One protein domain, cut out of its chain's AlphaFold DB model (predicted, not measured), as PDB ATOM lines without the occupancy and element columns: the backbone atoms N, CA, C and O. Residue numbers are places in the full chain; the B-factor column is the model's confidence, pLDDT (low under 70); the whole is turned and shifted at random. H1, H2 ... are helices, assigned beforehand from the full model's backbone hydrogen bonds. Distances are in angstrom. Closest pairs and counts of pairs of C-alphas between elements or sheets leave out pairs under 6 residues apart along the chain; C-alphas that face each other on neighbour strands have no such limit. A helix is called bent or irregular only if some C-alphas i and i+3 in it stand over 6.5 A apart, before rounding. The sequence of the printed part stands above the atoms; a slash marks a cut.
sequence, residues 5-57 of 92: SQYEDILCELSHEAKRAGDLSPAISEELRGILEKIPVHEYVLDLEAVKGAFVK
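This is residues 5 to 57 of the 92 residues of an uncharacterized protein of Granulicella sibirica (UniProt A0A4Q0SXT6). The model is a helical hairpin, H1 folding back along H2 side by side, with a third helix, H3, turning off at the far end of H2 to make an L-like corner. The second half of H3 and the end after it, residues 48 to 57, stick out free of the hairpin. The printed part has 53 residues with three named helices, H1, H2 and H3 in that order, and no named strand; the class is all helix. The whole is loose, with a radius of gyration of the C-alphas of 12.6 A, and spans 31 by 26 by 16 A.

H1, residues 5 to 21, has a kink of 27 degrees near residue 12. It is irregular, with C-alphas 6 and 9 standing 7.9 A apart. A tight link of 4 residues joins it to H2, residues 26 to 37. H1 and H2 touch and form a helical hairpin; their closest C-alphas, those of Leu 14 and Ile 28, are 6.4 A apart. They run opposite ways at a shallow tilt of 14 degrees. A tight link of 3 residues leads on to H3, residues 41 to 55. H2 and H3 are only just apart, their closest C-alphas at 8.2 A. H1 and H3 are apart. In H2 and H3 every O i to N i+4 pair is within hydrogen-bond range; in H1, 11 of 13 are.

H1 begins at C-alpha 5, (-35.411, -23.871, 30.328), and measures 24.3 A from first to last C-alpha. H2 begins at C-alpha 26, (-34.031, -46.786, 26.394), and measures 16.4 A. H3 measures 21.2 A and ends at C-alpha 55, (-44.440, -27.405, 44.939).

The two C-alphas farthest apart, those of Ala 27 and Lys 57, are 34.8 A apart. The printed part has no cut, and both links are tight. The mean pLDDT of the printed part is 82.7; residues 53 to 57 are under 70.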
ATOM      1  N   SER A   5     -34.404 -24.573  31.132       81.00
ATOM      2  CA  SER A   5     -35.411 -23.871  30.328       81.00
ATOM      3  C   SER A   5     -35.066 -23.770  28.838       81.00
ATOM      4  O   SER A   5     -35.956 -23.600  28.017       81.00
ATOM      5  N   GLN A   6     -33.790 -23.890  28.455       85.88
ATOM      6  CA  GLN A   6     -33.389 -23.901  27.039       85.88
ATOM      7  C   GLN A   6     -33.772 -25.200  26.326       85.88
ATOM      8  O   GLN A   6     -33.805 -25.241  25.100       85.88
ATOM      9  N   TYR A   7     -34.039 -26.253  27.094       86.50
ATOM     10  CA  TYR A   7     -34.404 -27.572  26.600       86.50
ATOM     11  C   TYR A   7     -35.873 -27.903  26.901       86.50
ATOM     12  O   TYR A   7     -36.267 -29.053  26.744       86.50
ATOM     13  N   GLU A   8     -36.682 -26.927  27.333       87.06
ATOM     14  CA  GLU A   8     -38.072 -27.140  27.762       87.06
ATOM     15  C   GLU A   8     -38.925 -27.803  26.674       87.06
ATOM     16  O   GLU A   8     -39.601 -28.790  26.957       87.06
ATOM     17  N   ASP A   9     -38.825 -27.327  25.430       90.25
ATOM     18  CA  ASP A   9     -39.576 -27.884  24.300       90.25
ATOM     19  C   ASP A   9     -39.218 -29.360  24.061       90.25
ATOM     20  O   ASP A   9     -40.097 -30.219  23.998       90.25
ATOM     21  N   ILE A  10     -37.921 -29.678  24.042       89.69
ATOM     22  CA  ILE A  10     -37.418 -31.042  23.819       89.69
ATOM     23  C   ILE A  10     -37.819 -31.958  24.985       89.69
ATOM     24  O   ILE A  10     -38.282 -33.078  24.786       89.69
ATOM     25  N   LEU A  11     -37.698 -31.480  26.226       89.75
ATOM     26  CA  LEU A  11     -38.121 -32.225  27.414       89.75
ATOM     27  C   LEU A  11     -39.638 -32.477  27.418       89.75
ATOM     28  O   LEU A  11     -40.091 -33.536  27.865       89.75
ATOM     29  N   CYS A  12     -40.424 -31.528  26.909       90.50
ATOM     30  CA  CYS A  12     -41.866 -31.673  26.747       90.50
ATOM     31  C   CYS A  12     -42.199 -32.755  25.707       90.50
ATOM     32  O   CYS A  12     -43.012 -33.644  25.982       90.50
ATOM     33  N   GLU A  13     -41.527 -32.742  24.554       92.88
ATOM     34  CA  GLU A  13     -41.676 -33.757  23.505       92.88
ATOM     35  C   GLU A  13     -41.331 -35.163  24.011       92.88
ATOM     36  O   GLU A  13     -42.159 -36.073  23.892       92.88
ATOM     37  N   LEU A  14     -40.186 -35.322  24.687       90.62
ATOM     38  CA  LEU A  14     -39.769 -36.588  25.303       90.62
ATOM     39  C   LEU A  14     -40.777 -37.075  26.353       90.62
ATOM     40  O   LEU A  14     -41.095 -38.264  26.419       90.62
ATOM     41  N   SER A  15     -41.341 -36.163  27.156       89.88
ATOM     42  CA  SER A  15     -42.393 -36.501  28.122       89.88
ATOM     43  C   SER A  15     -43.652 -37.022  27.433       89.88
ATOM     44  O   SER A  15     -44.262 -37.990  27.897       89.88
ATOM     45  N   HIS A  16     -44.067 -36.390  26.336       92.38
ATOM     46  CA  HIS A  16     -45.218 -36.839  25.561       92.38
ATOM     47  C   HIS A  16     -44.965 -38.185  24.894       92.38
ATOM     48  O   HIS A  16     -45.863 -39.025  24.866       92.38
ATOM     49  N   GLU A  17     -43.758 -38.419  24.394       89.19
ATOM     50  CA  GLU A  17     -43.388 -39.692  23.795       89.19
ATOM     51  C   GLU A  17     -43.376 -40.832  24.814       89.19
ATOM     52  O   GLU A  17     -44.027 -41.848  24.578       89.19
ATOM     53  N   ALA A  18     -42.783 -40.623  25.992       89.00
ATOM     54  CA  ALA A  18     -42.827 -41.592  27.087       89.00
ATOM     55  C   ALA A  18     -44.268 -41.883  27.541       89.00
ATOM     56  O   ALA A  18     -44.651 -43.031  27.749       89.00
ATOM     57  N   LYS A  19     -45.120 -40.848  27.631       90.06
ATOM     58  CA  LYS A  19     -46.549 -41.015  27.956       90.06
ATOM     59  C   LYS A  19     -47.308 -41.801  26.888       90.06
ATOM     60  O   LYS A  19     -48.195 -42.573  27.240       90.06
ATOM     61  N   ARG A  20     -46.990 -41.603  25.604       89.62
ATOM     62  CA  ARG A  20     -47.588 -42.360  24.490       89.62
ATOM     63  C   ARG A  20     -47.137 -43.818  24.493       89.62
ATOM     64  O   ARG A  20     -47.959 -44.693  24.248       89.62
ATOM     65  N   ALA A  21     -45.860 -44.064  24.774       86.19
ATOM     66  CA  ALA A  21     -45.299 -45.407  24.870       86.19
ATOM     67  C   ALA A  21     -45.766 -46.155  26.133       86.19
ATOM     68  O   ALA A  21     -45.770 -47.381  26.152       86.19
ATOM     69  N   GLY A  22     -46.169 -45.423  27.176       88.25
ATOM     70  CA  GLY A  22     -46.552 -45.981  28.474       88.25
ATOM     71  C   GLY A  22     -45.359 -46.387  29.345       88.25
ATOM     72  O   GLY A  22     -45.566 -46.809  30.479       88.25
ATOM     73  N   ASP A  23     -44.135 -46.231  28.840       87.31
ATOM     74  CA  ASP A  23     -42.890 -46.511  29.546       87.31
ATOM     75  C   ASP A  23     -41.759 -45.601  29.034       87.31
ATOM     76  O   ASP A  23     -41.846 -45.001  27.955       87.31
ATOM     77  N   LEU A  24     -40.688 -45.489  29.816       85.25
ATOM     78  CA  LEU A  24     -39.494 -44.744  29.445       85.25
ATOM     79  C   LEU A  24     -38.592 -45.637  28.583       85.25
ATOM     80  O   LEU A  24     -37.818 -46.446  29.096       85.25
ATOM     81  N   SER A  25     -38.694 -45.502  27.259       89.19
ATOM     82  CA  SER A  25     -37.870 -46.301  26.350       89.19
ATOM     83  C   SER A  25     -36.368 -46.021  26.563       89.19
ATOM     84  O   SER A  25     -35.994 -44.906  26.949       89.19
ATOM     85  N   PRO A  26     -35.476 -46.991  26.279       89.56
ATOM     86  CA  PRO A  26     -34.031 -46.786  26.394       89.56
ATOM     87  C   PRO A  26     -33.536 -45.593  25.569       89.56
ATOM     88  O   PRO A  26     -32.698 -44.835  26.041       89.56
ATOM     89  N   ALA A  27     -34.114 -45.380  24.383       87.75
ATOM     90  CA  ALA A  27     -33.781 -44.254  23.514       87.75
ATOM     91  C   ALA A  27     -34.153 -42.901  24.147       87.75
ATOM     92  O   ALA A  27     -33.320 -42.003  24.207       87.75
ATOM     93  N   ILE A  28     -35.367 -42.785  24.705       89.06
ATOM     94  CA  ILE A  28     -35.821 -41.573  25.411       89.06
ATOM     95  C   ILE A  28     -34.944 -41.308  26.642       89.06
ATOM     96  O   ILE A  28     -34.623 -40.162  26.952       89.06
ATOM     97  N   SER A  29     -34.536 -42.369  27.343       88.75
ATOM     98  CA  SER A  29     -33.647 -42.279  28.504       88.75
ATOM     99  C   SER A  29     -32.249 -41.774  28.129       88.75
ATOM    100  O   SER A  29     -31.716 -40.884  28.796       88.75
ATOM    101  N   GLU A  30     -31.660 -42.293  27.048       91.31
ATOM    102  CA  GLU A  30     -30.361 -41.834  26.541       91.31
ATOM    103  C   GLU A  30     -30.409 -40.377  26.080       91.31
ATOM    104  O   GLU A  30     -29.517 -39.593  26.409       91.31
ATOM    105  N   GLU A  31     -31.472 -39.989  25.377       88.56
ATOM    106  CA  GLU A  31     -31.648 -38.619  24.905       88.56
ATOM    107  C   GLU A  31     -31.826 -37.636  26.069       88.56
ATOM    108  O   GLU A  31     -31.134 -36.615  26.138       88.56
ATOM    109  N   LEU A  32     -32.660 -37.989  27.054       89.06
ATOM    110  CA  LEU A  32     -32.812 -37.225  28.290       89.06
ATOM    111  C   LEU A  32     -31.471 -37.079  29.020       89.06
ATOM    112  O   LEU A  32     -31.115 -35.984  29.460       89.06
ATOM    113  N   ARG A  33     -30.693 -38.163  29.123       89.00
ATOM    114  CA  ARG A  33     -29.370 -38.140  29.757       89.00
ATOM    115  C   ARG A  33     -28.404 -37.215  29.016       89.00
ATOM    116  O   ARG A  33     -27.725 -36.418  29.658       89.00
ATOM    117  N   GLY A  34     -28.395 -37.259  27.686       89.38
ATOM    118  CA  GLY A  34     -27.563 -36.390  26.853       89.38
ATOM    119  C   GLY A  34     -27.927 -34.904  26.959       89.38
ATOM    120  O   GLY A  34     -27.058 -34.044  26.809       89.38
ATOM    121  N   ILE A  35     -29.191 -34.574  27.238       86.94
ATOM    122  CA  ILE A  35     -29.615 -33.200  27.543       86.94
ATOM    123  C   ILE A  35     -29.094 -32.782  28.919       86.94
ATOM    124  O   ILE A  35     -28.486 -31.719  29.047       86.94
ATOM    125  N   LEU A  36     -29.277 -33.629  29.934       84.12
ATOM    126  CA  LEU A  36     -28.858 -33.333  31.305       84.12
ATOM    127  C   LEU A  36     -27.334 -33.180  31.442       84.12
ATOM    128  O   LEU A  36     -26.885 -32.327  32.199       84.12
ATOM    129  N   GLU A  37     -26.532 -33.923  30.674       86.88
ATOM    130  CA  GLU A  37     -25.065 -33.771  30.651       86.88
ATOM    131  C   GLU A  37     -24.594 -32.417  30.093       86.88
ATOM    132  O   GLU A  37     -23.502 -31.949  30.424       86.88
ATOM    133  N   LYS A  38     -25.402 -31.754  29.257       86.06
ATOM    134  CA  LYS A  38     -25.066 -30.437  28.684       86.06
ATOM    135  C   LYS A  38     -25.294 -29.287  29.664       86.06
ATOM    136  O   LYS A  38     -24.802 -28.181  29.406       86.06
ATOM    137  N   ILE A  39     -26.027 -29.540  30.747       83.25
ATOM    138  CA  ILE A  39     -26.395 -28.561  31.768       83.25
ATOM    139  C   ILE A  39     -25.368 -28.644  32.903       83.25
ATOM    140  O   ILE A  39     -25.160 -29.717  33.471       83.25
ATOM    141  N   PRO A  40     -24.704 -27.535  33.273       84.06
ATOM    142  CA  PRO A  40     -23.810 -27.530  34.421       84.06
ATOM    143  C   PRO A  40     -24.553 -27.972  35.688       84.06
ATOM    144  O   PRO A  40     -25.605 -27.430  36.015       84.06
ATOM    145  N   VAL A  41     -23.970 -28.909  36.443       79.56
ATOM    146  CA  VAL A  41     -24.594 -29.500  37.647       79.56
ATOM    147  C   VAL A  41     -25.085 -28.433  38.634       79.56
ATOM    148  O   VAL A  41     -26.148 -28.583  39.228       79.56
ATOM    149  N   HIS A  42     -24.340 -27.336  38.785       75.56
ATOM    150  CA  HIS A  42     -24.727 -26.239  39.672       75.56
ATOM    151  C   HIS A  42     -25.993 -25.496  39.199       75.56
ATOM    152  O   HIS A  42     -26.818 -25.147  40.035       75.56
ATOM    153  N   GLU A  43     -26.174 -25.293  37.886       74.31
ATOM    154  CA  GLU A  43     -27.385 -24.673  37.320       74.31
ATOM    155  C   GLU A  43     -28.581 -25.622  37.494       74.31
ATOM    156  O   GLU A  43     -29.645 -25.207  37.945       74.31
ATOM    157  N   TYR A  44     -28.372 -26.921  37.257       73.75
ATOM    158  CA  TYR A  44     -29.398 -27.951  37.437       73.75
ATOM    159  C   TYR A  44     -29.929 -28.028  38.881       73.75
ATOM    160  O   TYR A  44     -31.135 -28.132  39.100       73.75
ATOM    161  N   VAL A  45     -29.049 -27.954  39.886       80.25
ATOM    162  CA  VAL A  45     -29.455 -27.983  41.304       80.25
ATOM    163  C   VAL A  45     -30.263 -26.741  41.684       80.25
ATOM    164  O   VAL A  45     -31.281 -26.876  42.361       80.25
ATOM    165  N   LEU A  46     -29.857 -25.556  41.218       79.06
ATOM    166  CA  LEU A  46     -30.598 -24.312  41.454       79.06
ATOM    167  C   LEU A  46     -32.007 -24.374  40.849       79.06
ATOM    168  O   LEU A  46     -32.980 -24.013  41.516       79.06
ATOM    169  N   ASP A  47     -32.129 -24.900  39.628       74.06
ATOM    170  CA  ASP A  47     -33.422 -25.095  38.969       74.06
ATOM    171  C   ASP A  47     -34.301 -26.092  39.754       74.06
ATOM    172  O   ASP A  47     -35.486 -25.842  39.992       74.06
ATOM    173  N   LEU A  48     -33.727 -27.197  40.250       75.94
ATOM    174  CA  LEU A  48     -34.451 -28.162  41.085       75.94
ATOM    175  C   LEU A  48     -34.915 -27.580  42.427       75.94
ATOM    176  O   LEU A  48     -36.020 -27.893  42.882       75.94
ATOM    177  N   GLU A  49     -34.095 -26.761  43.085       81.12
ATOM    178  CA  GLU A  49     -34.465 -26.076  44.327       81.12
ATOM    179  C   GLU A  49     -35.615 -25.087  44.102       81.12
ATOM    180  O   GLU A  49     -36.573 -25.068  44.885       81.12
ATOM    181  N   ALA A  50     -35.580 -24.335  42.998       77.25
ATOM    182  CA  ALA A  50     -36.659 -23.434  42.608       77.25
ATOM    183  C   ALA A  50     -37.982 -24.189  42.384       77.25
ATOM    184  O   ALA A  50     -39.035 -23.771  42.883       77.25
ATOM    185  N   VAL A  51     -37.934 -25.343  41.709       72.94
ATOM    186  CA  VAL A  51     -39.109 -26.199  41.486       72.94
ATOM    187  C   VAL A  51     -39.626 -26.793  42.800       72.94
ATOM    188  O   VAL A  51     -40.823 -26.706  43.083       72.94
ATOM    189  N   LYS A  52     -38.755 -27.332  43.666       74.19
ATOM    190  CA  LYS A  52     -39.158 -27.838  44.993       74.19
ATOM    191  C   LYS A  52     -39.833 -26.750  45.832       74.19
ATOM    192  O   LYS A  52     -40.867 -27.009  46.446       74.19
ATOM    193  N   GLY A  53     -39.313 -25.523  45.816       63.62
ATOM    194  CA  GLY A  53     -39.933 -24.381  46.495       63.62
ATOM    195  C   GLY A  53     -41.318 -24.009  45.945       63.62
ATOM    196  O   GLY A  53     -42.179 -23.554  46.702       63.62
ATOM    197  N   ALA A  54     -41.567 -24.234  44.651       61.50
ATOM    198  CA  ALA A  54     -42.865 -23.994  44.020       61.50
ATOM    199  C   ALA A  54     -43.921 -25.044  44.412       61.50
ATOM    200  O   ALA A  54     -45.065 -24.677  44.685       61.50
ATOM    201  N   PHE A  55     -43.539 -26.322  44.516       59.03
ATOM    202  CA  PHE A  55     -44.440 -27.405  44.939       59.03
ATOM    203  C   PHE A  55     -44.722 -27.413  46.450       59.03
ATOM    204  O   PHE A  55     -45.778 -27.878  46.875       59.03
ATOM    205  N   VAL A  56     -43.820 -26.862  47.268       55.72
ATOM    206  CA  VAL A  56     -43.980 -26.789  48.732       55.72
ATOM    207  C   VAL A  56     -44.787 -25.562  49.176       55.72
ATOM    208  O   VAL A  56     -45.000 -25.386  50.370       55.72
ATOM    209  N   LYS A  57     -45.322 -24.718  48.278       53.06
ATOM    210  CA  LYS A  57     -46.283 -23.691  48.718       53.06
ATOM    211  C   LYS A  57     -47.557 -24.385  49.216       53.06
ATOM    212  O   LYS A  57     -48.324 -24.889  48.395       53.06
TER     213      LYS A  57